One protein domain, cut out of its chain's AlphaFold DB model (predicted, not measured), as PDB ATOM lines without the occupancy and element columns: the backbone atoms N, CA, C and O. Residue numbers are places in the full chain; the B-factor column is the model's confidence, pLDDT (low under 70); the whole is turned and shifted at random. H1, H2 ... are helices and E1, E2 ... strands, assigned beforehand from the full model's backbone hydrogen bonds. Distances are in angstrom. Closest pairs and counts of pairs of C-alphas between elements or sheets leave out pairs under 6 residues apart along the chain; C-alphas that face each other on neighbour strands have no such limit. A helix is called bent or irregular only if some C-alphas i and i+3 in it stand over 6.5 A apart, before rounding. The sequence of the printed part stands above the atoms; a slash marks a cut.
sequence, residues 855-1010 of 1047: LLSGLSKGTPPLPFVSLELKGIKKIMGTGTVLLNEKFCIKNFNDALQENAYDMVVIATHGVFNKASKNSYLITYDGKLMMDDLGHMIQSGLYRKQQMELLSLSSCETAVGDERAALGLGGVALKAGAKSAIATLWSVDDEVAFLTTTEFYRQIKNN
ATOM      1  N   LEU A 855     -34.851  32.747  -0.895       94.12
ATOM      2  CA  LEU A 855     -34.931  33.931  -0.043       94.12
ATOM      3  C   LEU A 855     -35.410  33.506   1.342       94.12
ATOM      4  O   LEU A 855     -36.473  32.913   1.484       94.12
ATOM      5  N   LEU A 856     -34.619  33.807   2.363       96.00
ATOM      6  CA  LEU A 856     -34.851  33.421   3.750       96.00
ATOM      7  C   LEU A 856     -35.108  34.682   4.571       96.00
ATOM      8  O   LEU A 856     -34.183  35.440   4.852       96.00
ATOM      9  N   SER A 857     -36.358  34.914   4.941       95.38
ATOM     10  CA  SER A 857     -36.800  36.124   5.626       95.38
ATOM     11  C   SER A 857     -37.417  35.794   6.979       95.38
ATOM     12  O   SER A 857     -38.112  34.790   7.103       95.38
ATOM     13  N   GLY A 858     -37.193  36.615   8.005       93.44
ATOM     14  CA  GLY A 858     -37.859  36.389   9.285       93.44
ATOM     15  C   GLY A 858     -37.554  37.382  10.399       93.44
ATOM     16  O   GLY A 858     -36.645  38.213  10.312       93.44
ATOM     17  N   LEU A 859     -38.330  37.267  11.472       92.56
ATOM     18  CA  LEU A 859     -38.285  38.114  12.663       92.56
ATOM     19  C   LEU A 859     -38.086  37.254  13.910       92.56
ATOM     20  O   LEU A 859     -39.000  36.564  14.341       92.56
ATOM     21  N   SER A 860     -36.907  37.344  14.529       91.25
ATOM     22  CA  SER A 860     -36.628  36.648  15.791       91.25
ATOM     23  C   SER A 860     -36.880  37.514  17.028       91.25
ATOM     24  O   SER A 860     -37.115  36.997  18.116       91.25
ATOM     25  N   LYS A 861     -36.815  38.845  16.879       86.81
ATOM     26  CA  LYS A 861     -36.961  39.830  17.968       86.81
ATOM     27  C   LYS A 861     -38.332  40.535  17.983       86.81
ATOM     28  O   LYS A 861     -38.435  41.643  18.502       86.81
ATOM     29  N   GLY A 862     -39.355  39.946  17.362       78.94
ATOM     30  CA  GLY A 862     -40.707  40.516  17.311       78.94
ATOM     31  C   GLY A 862     -41.438  40.494  18.660       78.94
ATOM     32  O   GLY A 862     -40.890  40.081  19.679       78.94
ATOM     33  N   THR A 863     -42.701  40.922  18.659       78.38
ATOM     34  CA  THR A 863     -43.601  40.832  19.820       78.38
ATOM     35  C   THR A 863     -44.830  39.983  19.470       78.38
ATOM     36  O   THR A 863     -45.677  40.480  18.722       78.38
ATOM     37  N   PRO A 864     -44.961  38.748  19.999       83.12
ATOM     38  CA  PRO A 864     -43.999  38.045  20.861       83.12
ATOM     39  C   PRO A 864     -42.730  37.585  20.105       83.12
ATOM     40  O   PRO A 864     -42.770  37.443  18.880       83.12
ATOM     41  N   PRO A 865     -41.594  37.373  20.799       86.12
ATOM     42  CA  PRO A 865     -40.342  36.969  20.156       86.12
ATOM     43  C   PRO A 865     -40.384  35.512  19.678       86.12
ATOM     44  O   PRO A 865     -40.984  34.661  20.330       86.12
ATOM     45  N   LEU A 866     -39.690  35.233  18.570       89.44
ATOM     46  CA  LEU A 866     -39.544  33.904  17.962       89.44
ATOM     47  C   LEU A 866     -38.044  33.530  17.906       89.44
ATOM     48  O   LEU A 866     -37.373  33.733  16.886       89.44
ATOM     49  N   PRO A 867     -37.439  33.095  19.027       91.06
ATOM     50  CA  PRO A 867     -35.989  32.924  19.140       91.06
ATOM     51  C   PRO A 867     -35.396  31.870  18.187       91.06
ATOM     52  O   PRO A 867     -34.239  32.011  17.772       91.06
ATOM     53  N   PHE A 868     -36.161  30.847  17.801       93.56
ATOM     54  CA  PHE A 868     -35.712  29.770  16.919       93.56
ATOM     55  C   PHE A 868     -35.701  30.165  15.442       93.56
ATOM     56  O   PHE A 868     -34.962  29.544  14.679       93.56
ATOM     57  N   VAL A 869     -36.362  31.257  15.035       93.69
ATOM     58  CA  VAL A 869     -36.315  31.772  13.649       93.69
ATOM     59  C   VAL A 869     -34.877  31.988  13.163       93.69
ATOM     60  O   VAL A 869     -34.531  31.663  12.028       93.69
ATOM     61  N   SER A 870     -33.974  32.482  14.021       93.81
ATOM     62  CA  SER A 870     -32.566  32.646  13.620       93.81
ATOM     63  C   SER A 870     -31.882  31.302  13.335       93.81
ATOM     64  O   SER A 870     -31.034  31.223  12.442       93.81
ATOM     65  N   LEU A 871     -32.234  30.255  14.086       94.31
ATOM     66  CA  LEU A 871     -31.714  28.900  13.906       94.31
ATOM     67  C   LEU A 871     -32.334  28.231  12.676       94.31
ATOM     68  O   LEU A 871     -31.603  27.602  11.912       94.31
ATOM     69  N   GLU A 872     -33.628  28.442  12.436       93.75
ATOM     70  CA  GLU A 872     -34.365  27.985  11.256       93.75
ATOM     71  C   GLU A 872     -33.725  28.492   9.968       93.75
ATOM     72  O   GLU A 872     -33.247  27.693   9.159       93.75
ATOM     73  N   LEU A 873     -33.603  29.813   9.804       95.25
ATOM     74  CA  LEU A 873     -33.057  30.383   8.570       95.25
ATOM     75  C   LEU A 873     -31.595  29.959   8.345       95.25
ATOM     76  O   LEU A 873     -31.191  29.665   7.218       95.25
ATOM     77  N   LYS A 874     -30.785  29.870   9.410       94.12
ATOM     78  CA  LYS A 874     -29.399  29.371   9.317       94.12
ATOM     79  C   LYS A 874     -29.345  27.887   8.940       94.12
ATOM     80  O   LYS A 874     -28.499  27.502   8.131       94.12
ATOM     81  N   GLY A 875     -30.228  27.071   9.510       93.69
ATOM     82  CA  GLY A 875     -30.340  25.640   9.235       93.69
ATOM     83  C   GLY A 875     -30.713  25.373   7.781       93.69
ATOM     84  O   GLY A 875     -30.002  24.634   7.096       93.69
ATOM     85  N   ILE A 876     -31.753  26.046   7.283       94.25
ATOM     86  CA  ILE A 876     -32.206  25.928   5.890       94.25
ATOM     87  C   ILE A 876     -31.102  26.384   4.929       94.25
ATOM     88  O   ILE A 876     -30.769  25.653   3.997       94.25
ATOM     89  N   LYS A 877     -30.451  27.528   5.187       94.38
ATOM     90  CA  LYS A 877     -29.323  28.001   4.361       94.38
ATOM     91  C   LYS A 877     -28.202  26.963   4.263       94.38
ATOM     92  O   LYS A 877     -27.663  26.734   3.182       94.38
ATOM     93  N   LYS A 878     -27.855  26.321   5.384       93.69
ATOM     94  CA  LYS A 878     -26.820  25.279   5.428       93.69
ATOM     95  C   LYS A 878     -27.218  24.040   4.619       93.69
ATOM     96  O   LYS A 878     -26.368  23.486   3.932       93.69
ATOM     97  N   ILE A 879     -28.480  23.615   4.697       92.38
ATOM     98  CA  ILE A 879     -29.008  22.458   3.951       92.38
ATOM     99  C   ILE A 879     -29.030  22.741   2.445       92.38
ATOM    100  O   ILE A 879     -28.615  21.903   1.642       92.38
ATOM    101  N   MET A 880     -29.500  23.925   2.054       89.38
ATOM    102  CA  MET A 880     -29.677  24.271   0.644       89.38
ATOM    103  C   MET A 880     -28.351  24.601  -0.049       89.38
ATOM    104  O   MET A 880     -28.219  24.333  -1.247       89.38
ATOM    105  N   GLY A 881     -27.369  25.115   0.701       87.94
ATOM    106  CA  GLY A 881     -26.046  25.518   0.209       87.94
ATOM    107  C   GLY A 881     -26.012  26.915  -0.424       87.94
ATOM    108  O   GLY A 881     -24.941  27.415  -0.755       87.94
ATOM    109  N   THR A 882     -27.170  27.560  -0.566       85.56
ATOM    110  CA  THR A 882     -27.384  28.897  -1.138       85.56
ATOM    111  C   THR A 882     -28.446  29.632  -0.310       85.56
ATOM    112  O   THR A 882     -29.169  29.013   0.472       85.56
ATOM    113  N   GLY A 883     -28.531  30.960  -0.441       88.62
ATOM    114  CA  GLY A 883     -29.672  31.717   0.079       88.62
ATOM    115  C   GLY A 883     -29.360  33.115   0.608       88.62
ATOM    116  O   GLY A 883     -28.411  33.322   1.384       88.62
ATOM    117  N   THR A 884     -30.208  34.064   0.216       94.81
ATOM    118  CA  THR A 884     -30.225  35.443   0.721       94.81
ATOM    119  C   THR A 884     -30.975  35.472   2.045       94.81
ATOM    120  O   THR A 884     -32.052  34.895   2.136       94.81
ATOM    121  N   VAL A 885     -30.418  36.114   3.080       96.62
ATOM    122  CA  VAL A 885     -31.038  36.160   4.417       96.62
ATOM    123  C   VAL A 885     -31.401  37.591   4.798       96.62
ATOM    124  O   VAL A 885     -30.511  38.435   4.933       96.62
ATOM    125  N   LEU A 886     -32.687  37.828   5.048       96.94
ATOM    126  CA  LEU A 886     -33.232  39.050   5.631       96.94
ATOM    127  C   LEU A 886     -33.744  38.719   7.040       96.94
ATOM    128  O   LEU A 886     -34.777  38.082   7.204       96.94
ATOM    129  N   LEU A 887     -33.007  39.110   8.077       96.56
ATOM    130  CA  LEU A 887     -33.361  38.817   9.469       96.56
ATOM    131  C   LEU A 887     -33.531  40.121  10.253       96.56
ATOM    132  O   LEU A 887     -32.667  40.996  10.160       96.56
ATOM    133  N   ASN A 888     -34.596  40.210  11.054       94.75
ATOM    134  CA  ASN A 888     -34.902  41.344  11.934       94.75
ATOM    135  C   ASN A 888     -34.860  42.682  11.181       94.75
ATOM    136  O   ASN A 888     -35.636  42.870  10.256       94.75
ATOM    137  N   GLU A 889     -33.933  43.579  11.518       95.12
ATOM    138  CA  GLU A 889     -33.810  44.930  10.962       95.12
ATOM    139  C   GLU A 889     -33.632  44.925   9.429       95.12
ATOM    140  O   GLU A 889     -33.931  45.909   8.755       95.12
ATOM    141  N   LYS A 890     -33.156  43.806   8.862       96.50
ATOM    142  CA  LYS A 890     -33.036  43.616   7.408       96.50
ATOM    143  C   LYS A 890     -34.336  43.160   6.744       96.50
ATOM    144  O   LYS A 890     -34.475  43.363   5.541       96.50
ATOM    145  N   PHE A 891     -35.257  42.552   7.492       95.75
ATOM    146  CA  PHE A 891     -36.575  42.127   7.018       95.75
ATOM    147  C   PHE A 891     -37.606  43.248   7.201       95.75
ATOM    148  O   PHE A 891     -38.486  43.191   8.061       95.75
ATOM    149  N   CYS A 892     -37.463  44.285   6.381       94.75
ATOM    150  CA  CYS A 892     -38.440  45.358   6.220       94.75
ATOM    151  C   CYS A 892     -39.133  45.257   4.856       94.75
ATOM    152  O   CYS A 892     -38.583  44.654   3.928       94.75
ATOM    153  N   ILE A 893     -40.321  45.857   4.723       93.19
ATOM    154  CA  ILE A 893     -41.153  45.769   3.506       93.19
ATOM    155  C   ILE A 893     -40.356  46.175   2.262       93.19
ATOM    156  O   ILE A 893     -40.368  45.472   1.251       93.19
ATOM    157  N   LYS A 894     -39.608  47.280   2.357       93.38
ATOM    158  CA  LYS A 894     -38.792  47.788   1.252       93.38
ATOM    159  C   LYS A 894     -37.702  46.793   0.834       93.38
ATOM    160  O   LYS A 894     -37.665  46.407  -0.325       93.38
ATOM    161  N   ASN A 895     -36.860  46.338   1.765       94.62
ATOM    162  CA  ASN A 895     -35.759  45.418   1.441       94.62
ATOM    163  C   ASN A 895     -36.264  44.070   0.916       94.62
ATOM    164  O   ASN A 895     -35.606  43.441   0.093       94.62
ATOM    165  N   PHE A 896     -37.411  43.604   1.422       93.69
ATOM    166  CA  PHE A 896     -38.035  42.377   0.945       93.69
ATOM    167  C   PHE A 896     -38.516  42.523  -0.503       93.69
ATOM    168  O   PHE A 896     -38.209  41.664  -1.330       93.69
ATOM    169  N   ASN A 897     -39.193  43.630  -0.825       90.88
ATOM    170  CA  ASN A 897     -39.570  43.946  -2.199       90.88
ATOM    171  C   ASN A 897     -38.337  44.085  -3.103       90.88
ATOM    172  O   ASN A 897     -38.271  43.421  -4.131       90.88
ATOM    173  N   ASP A 898     -37.338  44.873  -2.700       90.44
ATOM    174  CA  ASP A 898     -36.109  45.089  -3.476       90.44
ATOM    175  C   ASP A 898     -35.412  43.748  -3.781       90.44
ATOM    176  O   ASP A 898     -35.050  43.478  -4.926       90.44
ATOM    177  N   ALA A 899     -35.333  42.836  -2.801       90.62
ATOM    178  CA  ALA A 899     -34.773  41.503  -3.011       90.62
ATOM    179  C   ALA A 899     -35.525  40.708  -4.094       90.62
ATOM    180  O   ALA A 899     -34.871  40.102  -4.948       90.62
ATOM    181  N   LEU A 900     -36.866  40.706  -4.059       86.50
ATOM    182  CA  LEU A 900     -37.724  40.021  -5.037       86.50
ATOM    183  C   LEU A 900     -37.668  40.661  -6.436       86.50
ATOM    184  O   LEU A 900     -37.795  39.949  -7.430       86.50
ATOM    185  N   GLN A 901     -37.448  41.977  -6.533       82.69
ATOM    186  CA  GLN A 901     -37.288  42.671  -7.819       82.69
ATOM    187  C   GLN A 901     -35.914  42.422  -8.451       82.69
ATOM    188  O   GLN A 901     -35.790  42.268  -9.670       82.69
ATOM    189  N   GLU A 902     -34.856  42.397  -7.639       84.00
ATOM    190  CA  GLU A 902     -33.480  42.276  -8.118       84.00
ATOM    191  C   GLU A 902     -33.147  40.845  -8.559       84.00
ATOM    192  O   GLU A 902     -32.487  40.642  -9.586       84.00
ATOM    193  N   ASN A 903     -33.650  39.837  -7.843       81.25
ATOM    194  CA  ASN A 903     -33.285  38.434  -8.031       81.25
ATOM    195  C   ASN A 903     -34.517  37.541  -8.216       81.25
ATOM    196  O   ASN A 903     -35.524  37.709  -7.544       81.25
ATOM    197  N   ALA A 904     -34.403  36.533  -9.085       79.31
ATOM    198  CA  ALA A 904     -35.406  35.476  -9.173       79.31
ATOM    199  C   ALA A 904     -35.123  34.412  -8.100       79.31
ATOM    200  O   ALA A 904     -34.017  33.856  -8.053       79.31
ATOM    201  N   TYR A 905     -36.116  34.143  -7.253       86.31
ATOM    202  CA  TYR A 905     -36.068  33.099  -6.231       86.31
ATOM    203  C   TYR A 905     -37.053  31.984  -6.570       86.31
ATOM    204  O   TYR A 905     -38.231  32.237  -6.808       86.31
ATOM    205  N   ASP A 906     -36.580  30.740  -6.540       86.25
ATOM    206  CA  ASP A 906     -37.434  29.566  -6.713       86.25
ATOM    207  C   ASP A 906     -38.225  29.278  -5.430       86.25
ATOM    208  O   ASP A 906     -39.328  28.739  -5.475       86.25
ATOM    209  N   MET A 907     -37.662  29.631  -4.270       89.69
ATOM    210  CA  MET A 907     -38.279  29.403  -2.965       89.69
ATOM    211  C   MET A 907     -38.164  30.639  -2.074       89.69
ATOM    212  O   MET A 907     -37.111  31.273  -2.002       89.69
ATOM    213  N   VAL A 908     -39.228  30.940  -1.337       92.19
ATOM    214  CA  VAL A 908     -39.253  32.017  -0.342       92.19
ATOM    215  C   VAL A 908     -39.699  31.432   0.992       92.19
ATOM    216  O   VAL A 908     -40.745  30.796   1.072       92.19
ATOM    217  N   VAL A 909     -38.908  31.650   2.041       93.94
ATOM    218  CA  VAL A 909     -39.255  31.334   3.431       93.94
ATOM    219  C   VAL A 909     -39.497  32.640   4.160       93.94
ATOM    220  O   VAL A 909     -38.629  33.513   4.155       93.94
ATOM    221  N   ILE A 910     -40.654  32.766   4.800       92.81
ATOM    222  CA  ILE A 910     -40.986  33.875   5.686       92.81
ATOM    223  C   ILE A 910     -41.334  33.293   7.054       92.81
ATOM    224  O   ILE A 910     -42.385  32.681   7.224       92.81
ATOM    225  N   ALA A 911     -40.440  33.479   8.018       92.31
ATOM    226  CA  ALA A 911     -40.584  33.003   9.387       92.31
ATOM    227  C   ALA A 911     -40.892  34.181  10.319       92.31
ATOM    228  O   ALA A 911     -39.997  34.900  10.777       92.31
ATOM    229  N   THR A 912     -42.182  34.446  10.511       90.19
ATOM    230  CA  THR A 912     -42.701  35.590  11.272       90.19
ATOM    231  C   THR A 912     -44.152  35.346  11.678       90.19
ATOM    232  O   THR A 912     -44.809  34.461  11.139       90.19
ATOM    233  N   HIS A 913     -44.688  36.185  12.563       87.00
ATOM    234  CA  HIS A 913     -46.120  36.191  12.853       87.00
ATOM    235  C   HIS A 913     -46.923  36.635  11.632       87.00
ATOM    236  O   HIS A 913     -46.649  37.675  11.028       87.00
ATOM    237  N   GLY A 914     -47.958  35.872  11.304       83.62
ATOM    238  CA  GLY A 914     -48.938  36.199  10.272       83.62
ATOM    239  C   GLY A 914     -50.345  36.178  10.838       83.62
ATOM    240  O   GLY A 914     -50.608  35.392  11.733       83.62
ATOM    241  N   VAL A 915     -51.239  37.018  10.320       81.38
ATOM    242  CA  VAL A 915     -52.666  37.041  10.664       81.38
ATOM    243  C   VAL A 915     -53.475  36.876   9.384       81.38
ATOM    244  O   VAL A 915     -53.372  37.710   8.487       81.38
ATOM    245  N   PHE A 916     -54.315  35.840   9.312       78.12
ATOM    246  CA  PHE A 916     -55.248  35.618   8.194       78.12
ATOM    247  C   PHE A 916     -56.687  35.792   8.656       78.12
ATOM    248  O   PHE A 916     -57.134  35.058   9.527       78.12
ATOM    249  N   ASN A 917     -57.411  36.754   8.091       75.56
ATOM    250  CA  ASN A 917     -58.753  37.129   8.530       75.56
ATOM    251  C   ASN A 917     -59.837  36.640   7.551       75.56
ATOM    252  O   ASN A 917     -59.551  36.282   6.415       75.56
ATOM    253  N   LYS A 918     -61.108  36.682   7.971       74.06
ATOM    254  CA  LYS A 918     -62.283  36.393   7.128       74.06
ATOM    255  C   LYS A 918     -62.348  37.277   5.874       74.06
ATOM    256  O   LYS A 918     -62.840  36.838   4.834       74.06
ATOM    257  N   ALA A 919     -61.882  38.521   5.999       75.31
ATOM    258  CA  ALA A 919     -61.705  39.455   4.894       75.31
ATOM    259  C   ALA A 919     -60.222  39.537   4.512       75.31
ATOM    260  O   ALA A 919     -59.373  39.851   5.354       75.31
ATOM    261  N   SER A 920     -59.919  39.311   3.234       76.88
ATOM    262  CA  SER A 920     -58.555  39.316   2.689       76.88
ATOM    263  C   SER A 920     -57.775  40.594   3.025       76.88
ATOM    264  O   SER A 920     -56.643  40.507   3.496       76.88
ATOM    265  N   LYS A 921     -58.418  41.765   2.920       75.31
ATOM    266  CA  LYS A 921     -57.854  43.101   3.210       75.31
ATOM    267  C   LYS A 921     -57.340  43.293   4.644       75.31
ATOM    268  O   LYS A 921     -56.578  44.218   4.902       75.31
ATOM    269  N   ASN A 922     -57.744  42.429   5.576       78.75
ATOM    270  CA  ASN A 922     -57.303  42.458   6.974       78.75
ATOM    271  C   ASN A 922     -56.222  41.406   7.285       78.75
ATOM    272  O   ASN A 922     -55.885  41.215   8.455       78.75
ATOM    273  N   SER A 923     -55.705  40.713   6.267       82.62
ATOM    274  CA  SER A 923     -54.676  39.682   6.408       82.62
ATOM    275  C   SER A 923     -53.277  40.247   6.141       82.62
ATOM    276  O   SER A 923     -53.072  40.946   5.147       82.62
ATOM    277  N   TYR A 924     -52.306  39.946   7.008       86.50
ATOM    278  CA  TYR A 924     -50.953  40.513   6.941       86.50
ATOM    279  C   TYR A 924     -49.880  39.629   7.589       86.50
ATOM    280  O   TYR A 924     -50.169  38.850   8.492       86.50
ATOM    281  N   LEU A 925     -48.625  39.803   7.171       88.00
ATOM    282  CA  LEU A 925     -47.429  39.312   7.865       88.00
ATOM    283  C   LEU A 925     -46.762  40.462   8.621       88.00
ATOM    284  O   LEU A 925     -46.768  41.608   8.165       88.00
ATOM    285  N   ILE A 926     -46.172  40.174   9.776       89.94
ATOM    286  CA  ILE A 926     -45.392  41.156  10.528       89.94
ATOM    287  C   ILE A 926     -43.978  41.226   9.944       89.94
ATOM    288  O   ILE A 926     -43.319  40.207   9.741       89.94
ATOM    289  N   THR A 927     -43.522  42.446   9.686       92.62
ATOM    290  CA  THR A 927     -42.161  42.811   9.265       92.62
ATOM    291  C   THR A 927     -41.563  43.766  10.295       92.62
ATOM    292  O   THR A 927     -42.266  44.226  11.196       92.62
ATOM    293  N   TYR A 928     -40.263  44.049  10.218       92.88
ATOM    294  CA  TYR A 928     -39.603  44.878  11.230       92.88
ATOM    295  C   TYR A 928     -40.160  46.311  11.299       92.88
ATOM    296  O   TYR A 928     -40.218  46.898  12.376       92.88
ATOM    297  N   ASP A 929     -40.585  46.868  10.163       92.38
ATOM    298  CA  ASP A 929     -41.069  48.244  10.013       92.38
ATOM    299  C   ASP A 929     -42.599  48.366   9.907       92.38
ATOM    300  O   ASP A 929     -43.120  49.482   9.841       92.38
ATOM    301  N   GLY A 930     -43.342  47.255   9.923       91.00
ATOM    302  CA  GLY A 930     -44.800  47.302   9.851       91.00
ATOM    303  C   GLY A 930     -45.476  45.987   9.473       91.00
ATOM    304  O   GLY A 930     -45.000  44.891   9.769       91.00
ATOM    305  N   LYS A 931     -46.638  46.107   8.826       91.19
ATOM    306  CA  LYS A 931     -47.472  44.985   8.384       91.19
ATOM    307  C   LYS A 931     -47.423  44.885   6.863       91.19
ATOM    308  O   LYS A 931     -47.830  45.827   6.191       91.19
ATOM    309  N   LEU A 932     -46.969  43.750   6.347       89.06
ATOM    310  CA  LEU A 932     -47.018  43.414   4.928       89.06
ATOM    311  C   LEU A 932     -48.384  42.793   4.614       89.06
ATOM    312  O   LEU A 932     -48.655  41.672   5.049       89.06
ATOM    313  N   MET A 933     -49.255  43.512   3.905       86.69
ATOM    314  CA  MET A 933     -50.588  43.004   3.553       86.69
ATOM    315  C   MET A 933     -50.487  41.874   2.523       86.69
ATOM    316  O   MET A 933     -49.541  41.816   1.739       86.69
ATOM    317  N   MET A 934     -51.470  40.968   2.506       79.44
ATOM    318  CA  MET A 934     -51.439  39.818   1.584       79.44
ATOM    319  C   MET A 934     -51.510  40.231   0.115       79.44
ATOM    320  O   MET A 934     -50.881  39.598  -0.732       79.44
ATOM    321  N   ASP A 935     -52.235  41.308  -0.178       75.62
ATOM    322  CA  ASP A 935     -52.302  41.867  -1.526       75.62
ATOM    323  C   ASP A 935     -50.927  42.381  -1.968       75.62
ATOM    324  O   ASP A 935     -50.477  42.042  -3.061       75.62
ATOM    325  N   ASP A 936     -50.220  43.100  -1.088       82.44
ATOM    326  CA  ASP A 936     -48.867  43.600  -1.346       82.44
ATOM    327  C   ASP A 936     -47.879  42.448  -1.561       82.44
ATOM    328  O   ASP A 936     -47.126  42.461  -2.530       82.44
ATOM    329  N   LEU A 937     -47.915  41.415  -0.709       83.31
ATOM    330  CA  LEU A 937     -47.086  40.215  -0.866       83.31
ATOM    331  C   LEU A 937     -47.321  39.546  -2.228       83.31
ATOM    332  O   LEU A 937     -46.361  39.192  -2.915       83.31
ATOM    333  N   GLY A 938     -48.589  39.403  -2.624       77.12
ATOM    334  CA  GLY A 938     -48.966  38.867  -3.928       77.12
ATOM    335  C   GLY A 938     -48.368  39.684  -5.072       77.12
ATOM    336  O   GLY A 938     -47.702  39.126  -5.942       77.12
ATOM    337  N   HIS A 939     -48.520  41.010  -5.025       75.69
ATOM    338  CA  HIS A 939     -47.960  41.923  -6.022       75.69
ATOM    339  C   HIS A 939     -46.426  41.894  -6.073       75.69
ATOM    340  O   HIS A 939     -45.862  41.904  -7.166       75.69
ATOM    341  N   MET A 940     -45.739  41.827  -4.930       80.56
ATOM    342  CA  MET A 940     -44.271  41.783  -4.865       80.56
ATOM    343  C   MET A 940     -43.712  40.499  -5.479       80.56
ATOM    344  O   MET A 940     -42.763  40.550  -6.257       80.56
ATOM    345  N   ILE A 941     -44.314  39.348  -5.167       75.44
ATOM    346  CA  ILE A 941     -43.873  38.071  -5.738       75.44
ATOM    347  C   ILE A 941     -44.191  38.040  -7.236       75.44
ATOM    348  O   ILE A 941     -43.316  37.695  -8.024       75.44
ATOM    349  N   GLN A 942     -45.393  38.467  -7.643       66.81
ATOM    350  CA  GLN A 942     -45.811  38.474  -9.049       66.81
ATOM    351  C   GLN A 942     -45.004  39.429  -9.929       66.81
ATOM    352  O   GLN A 942     -44.655  39.069 -11.046       66.81
ATOM    353  N   SER A 943     -44.660  40.622  -9.448       62.31
ATOM    354  CA  SER A 943     -43.802  41.547 -10.205       62.31
ATOM    355  C   SER A 943     -42.370  41.015 -10.357       62.31
ATOM    356  O   SER A 943     -41.745  41.222 -11.391       62.31
ATOM    357  N   GLY A 944     -41.872  40.197  -9.427       53.44
ATOM    358  CA  GLY A 944     -40.652  39.412  -9.661       53.44
ATOM    359  C   GLY A 944     -40.765  38.416 -10.837       53.44
ATOM    360  O   GLY A 944     -39.754  38.069 -11.457       53.44
ATOM    361  N   LEU A 945     -41.988  37.981 -11.196       49.41
ATOM    362  CA  LEU A 945     -42.281  36.994 -12.252       49.41
ATOM    363  C   LEU A 945     -42.260  37.547 -13.686       49.41
ATOM    364  O   LEU A 945     -42.353  36.738 -14.614       49.41
ATOM    365  N   TYR A 946     -42.007  38.848 -13.916       51.06
ATOM    366  CA  TYR A 946     -41.706  39.386 -15.264       51.06
ATOM    367  C   TYR A 946     -40.521  38.650 -15.956       51.06
ATOM    368  O   TYR A 946     -40.223  38.882 -17.127       51.06
ATOM    369  N   ARG A 947     -39.854  37.713 -15.259       49.81
ATOM    370  CA  ARG A 947     -38.748  36.851 -15.709       49.81
ATOM    371  C   ARG A 947     -39.139  35.415 -16.143       49.81
ATOM    372  O   ARG A 947     -38.263  34.559 -16.207       49.81
ATOM    373  N   LYS A 948     -40.402  35.132 -16.501       52.94
ATOM    374  CA  LYS A 948     -40.897  33.844 -17.079       52.94
ATOM    375  C   LYS A 948     -40.873  32.588 -16.179       52.94
ATOM    376  O   LYS A 948     -41.311  31.539 -16.647       52.94
ATOM    377  N   GLN A 949     -40.414  32.644 -14.926       57.09
ATOM    378  CA  GLN A 949     -40.320  31.459 -14.055       57.09
ATOM    379  C   GLN A 949     -41.191  31.600 -12.803       57.09
ATOM    380  O   GLN A 949     -40.973  32.503 -12.005       57.09
ATOM    381  N   GLN A 950     -42.162  30.697 -12.639       70.75
ATOM    382  CA  GLN A 950     -43.075  30.640 -11.494       70.75
ATOM    383  C   GLN A 950     -42.356  30.173 -10.215       70.75
ATOM    384  O   GLN A 950     -41.585  29.215 -10.270       70.75
ATOM    385  N   MET A 951     -42.630  30.808  -9.069       81.81
ATOM    386  CA  MET A 951     -42.061  30.412  -7.773       81.81
ATOM    387  C   MET A 951     -42.534  29.004  -7.375       81.81
ATOM    388  O   MET A 951     -43.726  28.701  -7.410       81.81
ATOM    389  N   GLU A 952     -41.610  28.142  -6.957       86.00
ATOM    390  CA  GLU A 952     -41.874  26.731  -6.663       86.00
ATOM    391  C   GLU A 952     -42.492  26.509  -5.281       86.00
ATOM    392  O   GLU A 952     -43.362  25.643  -5.132       86.00
ATOM    393  N   LEU A 953     -42.056  27.269  -4.270       89.06
ATOM    394  CA  LEU A 953     -42.533  27.114  -2.893       89.06
ATOM    395  C   LEU A 953     -42.494  28.419  -2.084       89.06
ATOM    396  O   LEU A 953     -41.430  29.017  -1.912       89.06
ATOM    397  N   LEU A 954     -43.640  28.783  -1.506       90.62
ATOM    398  CA  LEU A 954     -43.759  29.780  -0.438       90.62
ATOM    399  C   LEU A 954     -43.900  29.083   0.922       90.62
ATOM    400  O   LEU A 954     -44.932  28.482   1.201       90.62
ATOM    401  N   SER A 955     -42.894  29.163   1.786       91.69
ATOM    402  CA  SER A 955     -42.980  28.660   3.159       91.69
ATOM    403  C   SER A 955     -43.300  29.808   4.108       91.69
ATOM    404  O   SER A 955     -42.501  30.730   4.256       91.69
ATOM    405  N   LEU A 956     -44.453  29.744   4.760       87.62
ATOM    406  CA  LEU A 956     -44.894  30.678   5.788       87.62
ATOM    407  C   LEU A 956     -44.803  29.974   7.148       87.62
ATOM    408  O   LEU A 956     -45.696  29.212   7.527       87.62
ATOM    409  N   SER A 957     -43.695  30.188   7.857       75.38
ATOM    410  CA  SER A 957     -43.458  29.594   9.178       75.38
ATOM    411  C   SER A 957     -44.107  30.452  10.272       75.38
ATOM    412  O   SER A 957     -44.070  31.680  10.195       75.38
ATOM    413  N   SER A 958     -44.672  29.804  11.297       63.28
ATOM    414  CA  SER A 958     -45.207  30.437  12.522       63.28
ATOM    415  C   SER A 958     -46.339  31.457  12.296       63.28
ATOM    416  O   SER A 958     -46.421  32.480  12.972       63.28
ATOM    417  N   CYS A 959     -47.244  31.174  11.352       65.56
ATOM    418  CA  CYS A 959     -48.428  31.998  11.107       65.56
ATOM    419  C   CYS A 959     -49.573  31.702  12.090       65.56
ATOM    420  O   CYS A 959     -49.926  30.546  12.323       65.56
ATOM    421  N   GLU A 960     -50.233  32.755  12.576       62.69
ATOM    422  CA  GLU A 960     -51.548  32.676  13.211       62.69
ATOM    423  C   GLU A 960     -52.637  32.815  12.132       62.69
ATOM    424  O   GLU A 960     -53.097  33.895  11.757       62.69
ATOM    425  N   THR A 961     -53.095  31.699  11.584       57.91
ATOM    426  CA  THR A 961     -54.328  31.673  10.785       57.91
ATOM    427  C   THR A 961     -55.508  31.910  11.734       57.91
ATOM    428  O   THR A 961     -55.775  31.092  12.614       57.91
ATOM    429  N   ALA A 962     -56.183  33.062  11.627       47.53
ATOM    430  CA  ALA A 962     -57.088  33.526  12.675       47.53
ATOM    431  C   ALA A 962     -58.274  32.568  12.902       47.53
ATOM    432  O   ALA A 962     -59.038  32.250  11.994       47.53
ATOM    433  N   VAL A 963     -58.418  32.145  14.164       51.97
ATOM    434  CA  VAL A 963     -59.659  31.854  14.911       51.97
ATOM    435  C   VAL A 963     -60.759  31.089  14.157       51.97
ATOM    436  O   VAL A 963     -61.927  31.461  14.201       51.97
ATOM    437  N   GLY A 964     -60.417  29.991  13.482       54.56
ATOM    438  CA  GLY A 964     -61.416  29.002  13.061       54.56
ATOM    439  C   GLY A 964     -62.533  29.540  12.159       54.56
ATOM    440  O   GLY A 964     -63.676  29.107  12.291       54.56
ATOM    441  N   ASP A 965     -62.209  30.455  11.246       69.12
ATOM    442  CA  ASP A 965     -63.130  30.906  10.202       69.12
ATOM    443  C   ASP A 965     -62.832  30.203   8.864       69.12
ATOM    444  O   ASP A 965     -61.683  30.086   8.429       69.12
ATOM    445  N   GLU A 966     -63.885  29.731   8.199       73.06
ATOM    446  CA  GLU A 966     -63.823  29.029   6.911       73.06
ATOM    447  C   GLU A 966     -63.181  29.879   5.802       73.06
ATOM    448  O   GLU A 966     -62.378  29.375   5.014       73.06
ATOM    449  N   ARG A 967     -63.482  31.185   5.762       74.31
ATOM    450  CA  ARG A 967     -62.922  32.111   4.767       74.31
ATOM    451  C   ARG A 967     -61.462  32.427   5.072       74.31
ATOM    452  O   ARG A 967     -60.673  32.560   4.146       74.31
ATOM    453  N   ALA A 968     -61.062  32.474   6.344       71.94
ATOM    454  CA  ALA A 968     -59.646  32.618   6.695       71.94
ATOM    455  C   ALA A 968     -58.807  31.418   6.207       71.94
ATOM    456  O   ALA A 968     -57.703  31.605   5.692       71.94
ATOM    457  N   ALA A 969     -59.343  30.190   6.295       73.06
ATOM    458  CA  ALA A 969     -58.696  28.993   5.745       73.06
ATOM    459  C   ALA A 969     -58.592  29.040   4.208       73.06
ATOM    460  O   ALA A 969     -57.575  28.635   3.641       73.06
ATOM    461  N   LEU A 970     -59.606  29.596   3.535       73.75
ATOM    462  CA  LEU A 970     -59.552  29.883   2.100       73.75
ATOM    463  C   LEU A 970     -58.436  30.889   1.765       73.75
ATOM    464  O   LEU A 970     -57.741  30.716   0.765       73.75
ATOM    465  N   GLY A 971     -58.202  31.878   2.633       71.50
ATOM    466  CA  GLY A 971     -57.099  32.827   2.512       71.50
ATOM    467  C   GLY A 971     -55.721  32.181   2.469       71.50
ATOM    468  O   GLY A 971     -54.900  32.585   1.653       71.50
ATOM    469  N   LEU A 972     -55.482  31.138   3.263       71.06
ATOM    470  CA  LEU A 972     -54.199  30.431   3.291       71.06
ATOM    471  C   LEU A 972     -53.861  29.780   1.939       71.06
ATOM    472  O   LEU A 972     -52.768  29.970   1.409       71.06
ATOM    473  N   GLY A 973     -54.813  29.046   1.352       68.69
ATOM    474  CA  GLY A 973     -54.623  28.439   0.031       68.69
ATOM    475  C   GLY A 973     -54.688  29.451  -1.111       68.69
ATOM    476  O   GLY A 973     -53.967  29.328  -2.099       68.69
ATOM    477  N   GLY A 974     -55.493  30.498  -0.940       73.19
ATOM    478  CA  GLY A 974     -55.599  31.612  -1.866       73.19
ATOM    479  C   GLY A 974     -54.330  32.461  -1.955       73.19
ATOM    480  O   GLY A 974     -54.037  32.983  -3.022       73.19
ATOM    481  N   VAL A 975     -53.552  32.590  -0.875       71.38
ATOM    482  CA  VAL A 975     -52.307  33.378  -0.864       71.38
ATOM    483  C   VAL A 975     -51.237  32.744  -1.737       71.38
ATOM    484  O   VAL A 975     -50.556  33.467  -2.451       71.38
ATOM    485  N   ALA A 976     -51.127  31.413  -1.758       73.31
ATOM    486  CA  ALA A 976     -50.229  30.724  -2.683       73.31
ATOM    487  C   ALA A 976     -50.582  31.053  -4.143       73.31
ATOM    488  O   ALA A 976     -49.718  31.463  -4.917       73.31
ATOM    489  N   LEU A 977     -51.875  30.970  -4.481       73.69
ATOM    490  CA  LEU A 977     -52.396  31.305  -5.809       73.69
ATOM    491  C   LEU A 977     -52.170  32.780  -6.156       73.69
ATOM    492  O   LEU A 977     -51.648  33.092  -7.225       73.69
ATOM    493  N   LYS A 978     -52.505  33.690  -5.235       72.06
ATOM    494  CA  LYS A 978     -52.347  35.139  -5.412       72.06
ATOM    495  C   LYS A 978     -50.881  35.556  -5.478       72.06
ATOM    496  O   LYS A 978     -50.558  36.496  -6.185       72.06
ATOM    497  N   ALA A 979     -49.985  34.847  -4.802       71.69
ATOM    498  CA  ALA A 979     -48.542  35.028  -4.934       71.69
ATOM    499  C   ALA A 979     -47.982  34.434  -6.235       71.69
ATOM    500  O   ALA A 979     -46.823  34.660  -6.558       71.69
ATOM    501  N   GLY A 980     -48.770  33.660  -6.986       72.56
ATOM    502  CA  GLY A 980     -48.283  32.923  -8.146       72.56
ATOM    503  C   GLY A 980     -47.346  31.770  -7.778       72.56
ATOM    504  O   GLY A 980     -46.620  31.290  -8.641       72.56
ATOM    505  N   ALA A 981     -47.344  31.309  -6.526       82.00
ATOM    506  CA  ALA A 981     -46.576  30.147  -6.093       82.00
ATOM    507  C   ALA A 981     -47.218  28.852  -6.609       82.00
ATOM    508  O   ALA A 981     -48.434  28.687  -6.517       82.00
ATOM    509  N   LYS A 982     -46.415  27.885  -7.067       84.00
ATOM    510  CA  LYS A 982     -46.924  26.538  -7.379       84.00
ATOM    511  C   LYS A 982     -47.387  25.795  -6.135       84.00
ATOM    512  O   LYS A 982     -48.310  24.988  -6.203       84.00
ATOM    513  N   SER A 983     -46.721  26.036  -5.009       88.00
ATOM    514  CA  SER A 983     -47.071  25.433  -3.729       88.00
ATOM    515  C   SER A 983     -46.753  26.354  -2.560       88.00
ATOM    516  O   SER A 983     -45.891  27.231  -2.665       88.00
ATOM    517  N   ALA A 984     -47.432  26.141  -1.440       89.62
ATOM    518  CA  ALA A 984     -47.125  26.793  -0.180       89.62
ATOM    519  C   ALA A 984     -47.123  25.801   0.980       89.62
ATOM    520  O   ALA A 984     -47.857  24.814   0.968       89.62
ATOM    521  N   ILE A 985     -46.316  26.094   1.995       90.56
ATOM    522  CA  ILE A 985     -46.405  25.455   3.305       90.56
ATOM    523  C   ILE A 985     -46.792  26.504   4.318       90.56
ATOM    524  O   ILE A 985     -46.161  27.555   4.393       90.56
ATOM    525  N   ALA A 986     -47.824  26.204   5.091       88.12
ATOM    526  CA  ALA A 986     -48.280  27.074   6.154       88.12
ATOM    527  C   ALA A 986     -49.009  26.272   7.233       88.12
ATOM    528  O   ALA A 986     -49.375  25.111   7.027       88.12
ATOM    529  N   THR A 987     -49.215  26.894   8.388       86.56
ATOM    530  CA  THR A 987     -49.926  26.296   9.517       86.56
ATOM    531  C   THR A 987     -51.390  26.737   9.554       86.56
ATOM    532  O   THR A 987     -51.720  27.862   9.182       86.56
ATOM    533  N   LEU A 988     -52.284  25.840   9.989       83.62
ATOM    534  CA  LEU A 988     -53.709  26.127  10.222       83.62
ATOM    535  C   LEU A 988     -53.993  26.879  11.530       83.62
ATOM    536  O   LEU A 988     -55.083  27.440  11.659       83.62
ATOM    537  N   TRP A 989     -53.067  26.846  12.484       83.00
ATOM    538  CA  TRP A 989     -53.079  27.608  13.734       83.00
ATOM    539  C   TRP A 989     -51.638  27.848  14.203       83.00
ATOM    540  O   TRP A 989     -50.685  27.375  13.575       83.00
ATOM    541  N   SER A 990     -51.488  28.606  15.288       81.56
ATOM    542  CA  SER A 990     -50.181  28.943  15.853       81.56
ATOM    543  C   SER A 990     -49.514  27.706  16.456       81.56
ATOM    544  O   SER A 990     -50.156  26.911  17.140       81.56
ATOM    545  N   VAL A 991     -48.218  27.541  16.209       84.50
ATOM    546  CA  VAL A 991     -47.415  26.441  16.752       84.50
ATOM    547  C   VAL A 991     -46.230  26.994  17.520       84.50
ATOM    548  O   VAL A 991     -45.750  28.090  17.239       84.50
ATOM    549  N   ASP A 992     -45.740  26.205  18.473       87.12
ATOM    550  CA  ASP A 992     -44.529  26.533  19.214       87.12
ATOM    551  C   ASP A 992     -43.349  26.745  18.243       87.12
ATOM    552  O   ASP A 992     -43.119  25.941  17.336       87.12
ATOM    553  N   ASP A 993     -42.589  27.825  18.436       88.75
ATOM    554  CA  ASP A 993     -41.510  28.256  17.530       88.75
ATOM    555  C   ASP A 993     -40.428  27.175  17.326       88.75
ATOM    556  O   ASP A 993     -39.933  26.954  16.221       88.75
ATOM    557  N   GLU A 994     -40.119  26.411  18.377       91.38
ATOM    558  CA  GLU A 994     -39.213  25.260  18.295       91.38
ATOM    559  C   GLU A 994     -39.759  24.152  17.376       91.38
ATOM    560  O   GLU A 994     -39.016  23.554  16.596       91.38
ATOM    561  N   VAL A 995     -41.070  23.904  17.415       91.69
ATOM    562  CA  VAL A 995     -41.735  22.899  16.574       91.69
ATOM    563  C   VAL A 995     -41.751  23.347  15.117       91.69
ATOM    564  O   VAL A 995     -41.493  22.525  14.231       91.69
ATOM    565  N   ALA A 996     -41.979  24.638  14.857       90.88
ATOM    566  CA  ALA A 996     -41.812  25.220  13.527       90.88
ATOM    567  C   ALA A 996     -40.395  24.989  12.999       90.88
ATOM    568  O   ALA A 996     -40.239  24.357  11.953       90.88
ATOM    569  N   PHE A 997     -39.376  25.366  13.774       92.56
ATOM    570  CA  PHE A 997     -37.970  25.145  13.438       92.56
ATOM    571  C   PHE A 997     -37.648  23.678  13.107       92.56
ATOM    572  O   PHE A 997     -37.010  23.397  12.086       92.56
ATOM    573  N   LEU A 998     -38.070  22.733  13.956       92.81
ATOM    574  CA  LEU A 998     -37.801  21.305  13.763       92.81
ATOM    575  C   LEU A 998     -38.473  20.766  12.495       92.81
ATOM    576  O   LEU A 998     -37.843  20.017  11.739       92.81
ATOM    577  N   THR A 999     -39.723  21.169  12.251       93.44
ATOM    578  CA  THR A 999     -40.523  20.713  11.107       93.44
ATOM    579  C   THR A 999     -39.967  21.247   9.798       93.44
ATOM    580  O   THR A 999     -39.684  20.464   8.891       93.44
ATOM    581  N   THR A1000     -39.763  22.563   9.688       92.44
ATOM    582  CA  THR A1000     -39.308  23.187   8.439       92.44
ATOM    583  C   THR A1000     -37.882  22.768   8.099       92.44
ATOM    584  O   THR A1000     -37.592  22.432   6.950       92.44
ATOM    585  N   THR A1001     -36.995  22.660   9.092       93.25
ATOM    586  CA  THR A1001     -35.626  22.170   8.872       93.25
ATOM    587  C   THR A1001     -35.607  20.719   8.379       93.25
ATOM    588  O   THR A1001     -34.826  20.387   7.483       93.25
ATOM    589  N   GLU A1002     -36.438  19.833   8.943       95.06
ATOM    590  CA  GLU A1002     -36.557  18.450   8.456       95.06
ATOM    591  C   GLU A1002     -37.159  18.399   7.051       95.06
ATOM    592  O   GLU A1002     -36.634  17.698   6.191       95.06
ATOM    593  N   PHE A1003     -38.191  19.192   6.780       95.06
ATOM    594  CA  PHE A1003     -38.805  19.284   5.461       95.06
ATOM    595  C   PHE A1003     -37.787  19.664   4.370       95.06
ATOM    596  O   PHE A1003     -37.641  18.944   3.379       95.06
ATOM    597  N   TYR A1004     -37.010  20.737   4.567       93.31
ATOM    598  CA  TYR A1004     -35.985  21.153   3.600       93.31
ATOM    599  C   TYR A1004     -34.841  20.135   3.478       93.31
ATOM    600  O   TYR A1004     -34.290  19.958   2.390       93.31
ATOM    601  N   ARG A1005     -34.502  19.420   4.562       93.56
ATOM    602  CA  ARG A1005     -33.549  18.297   4.518       93.56
ATOM    603  C   ARG A1005     -34.045  17.193   3.586       93.56
ATOM    604  O   ARG A1005     -33.256  16.684   2.796       93.56
ATOM    605  N   GLN A1006     -35.330  16.853   3.655       92.75
ATOM    606  CA  GLN A1006     -35.928  15.819   2.810       92.75
ATOM    607  C   GLN A1006     -36.070  16.266   1.352       92.75
ATOM    608  O   GLN A1006     -35.743  15.491   0.461       92.75
ATOM    609  N   ILE A1007     -36.456  17.522   1.098       87.81
ATOM    610  CA  ILE A1007     -36.495  18.085  -0.264       87.81
ATOM    611  C   ILE A1007     -35.123  18.054  -0.944       87.81
ATOM    612  O   ILE A1007     -35.036  17.865  -2.157       87.81
ATOM    613  N   LYS A1008     -34.029  18.236  -0.189       86.25
ATOM    614  CA  LYS A1008     -32.676  18.194  -0.760       86.25
ATOM    615  C   LYS A1008     -32.289  16.807  -1.292       86.25
ATOM    616  O   LYS A1008     -31.402  16.723  -2.144       86.25
ATOM    617  N   ASN A1009     -32.949  15.744  -0.836       81.69
ATOM    618  CA  ASN A1009     -32.703  14.382  -1.299       81.69
ATOM    619  C   ASN A1009     -33.313  14.169  -2.696       81.69
ATOM    620  O   ASN A1009     -34.506  14.383  -2.906       81.69
ATOM    621  N   ASN A1010     -32.502  13.717  -3.661       68.88
ATOM    622  CA  ASN A1010     -32.963  13.468  -5.031       68.88
ATOM    623  C   ASN A1010     -34.157  12.497  -5.059       68.88
ATOM    624  O   ASN A1010     -34.074  11.400  -4.514       68.88
TER     625      ASN A1010
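What this domain is: This is residues 855 to 1010 of the 1047 residues of the protein "CHAT domain-containing protein" of Candidatus Magnetomorum sp. HK-1 (UniProt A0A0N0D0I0). A parallel five-stranded sheet forms the middle layer of three, with H1 and H5 side by side over one face and H2 and H4 over the other. H3 bridges H2 and H4, and a small antiparallel sheet, E4 E5 E6, packs beside these helices where E3 runs on into E4 at 98 degrees. The 156 printed residues hold five named helices and eight strands, in the order E1 H1 E2 H2 E3 E4 E5 E6 H3 E7 H4 E8 H5; the class is mixed, helices and strands. The large sheet runs E2 E1 E3 E7 E8. The whole is compact and rounded, with a radius of gyration of the C-alphas of 14.3 A and spans of 38 by 36 by 32 A.

Where its parts are: E1, residues 855 to 858, begins at C-alpha 855 (-34.931, 33.931, -0.043). H1 is 869 to 880, 16.4 A; E2 884 to 887; H2 893 to 902, 14.4 A; E3 907 to 911, 13.1 A. E4 is 914 to 916, E5 924 to 927 and E6 930 to 933. H3, 934 to 947, 21.7 A, is only just irregular: C-alphas 944 and 947 are 6.8 A apart. E7 is 953 to 957, H4 966 to 978, 17.9 A, and E8 983 to 987, 13.6 A. H5, 993 to 1007, 21.1 A, ends at C-alpha 1007 (-36.495, 18.085, -0.264).

How they stand to each other: In the large sheet N 857 and O 909 of E1 and E3 are 2.8 A apart, N 856 and O 884 of E1 and E2 2.8 A, N 910 and O 955 of E3 and E7 2.8 A, and N 956 and O 985 of E7 and E8 2.8 A, each within hydrogen-bond range. E1, H1, E2 and E7, H4, E8 are strand-helix-strand units, parallel neighbours joined through a helix; E2, H2, E3 is a split one, with E1 between its strands; the three crossovers are right-handed. H1 touches H5, the same way at a shallow tilt of 7 degrees, closest at C-alphas 872 and 997, 5.1 A. H3 touches H2 with residues 940 to 944 alone, closest at C-alphas 944 and 901, 5.0 A, and H4 with 934 to 938 alone, closest at C-alphas 938 and 978, 5.2 A. E4 E5 E6 is a meander of two hairpins, each strand antiparallel to the one before; N 915 and O 924 are 2.8 A apart, N 925 and O 932 2.8 A. In H1, H2 and H5 every O i to N i+4 pair is within hydrogen-bond range; in H3 8 of 10 are, in H4 6 of 9.

The domain as a whole: The C-alphas farthest apart are those of Ala 919 and Asn 1010, 40.0 A. The printed part has no cut and no long link. Mean pLDDT of the printed part is 83.4; residues 942 to 949, 958 to 965, 973 and 1010 are under 70.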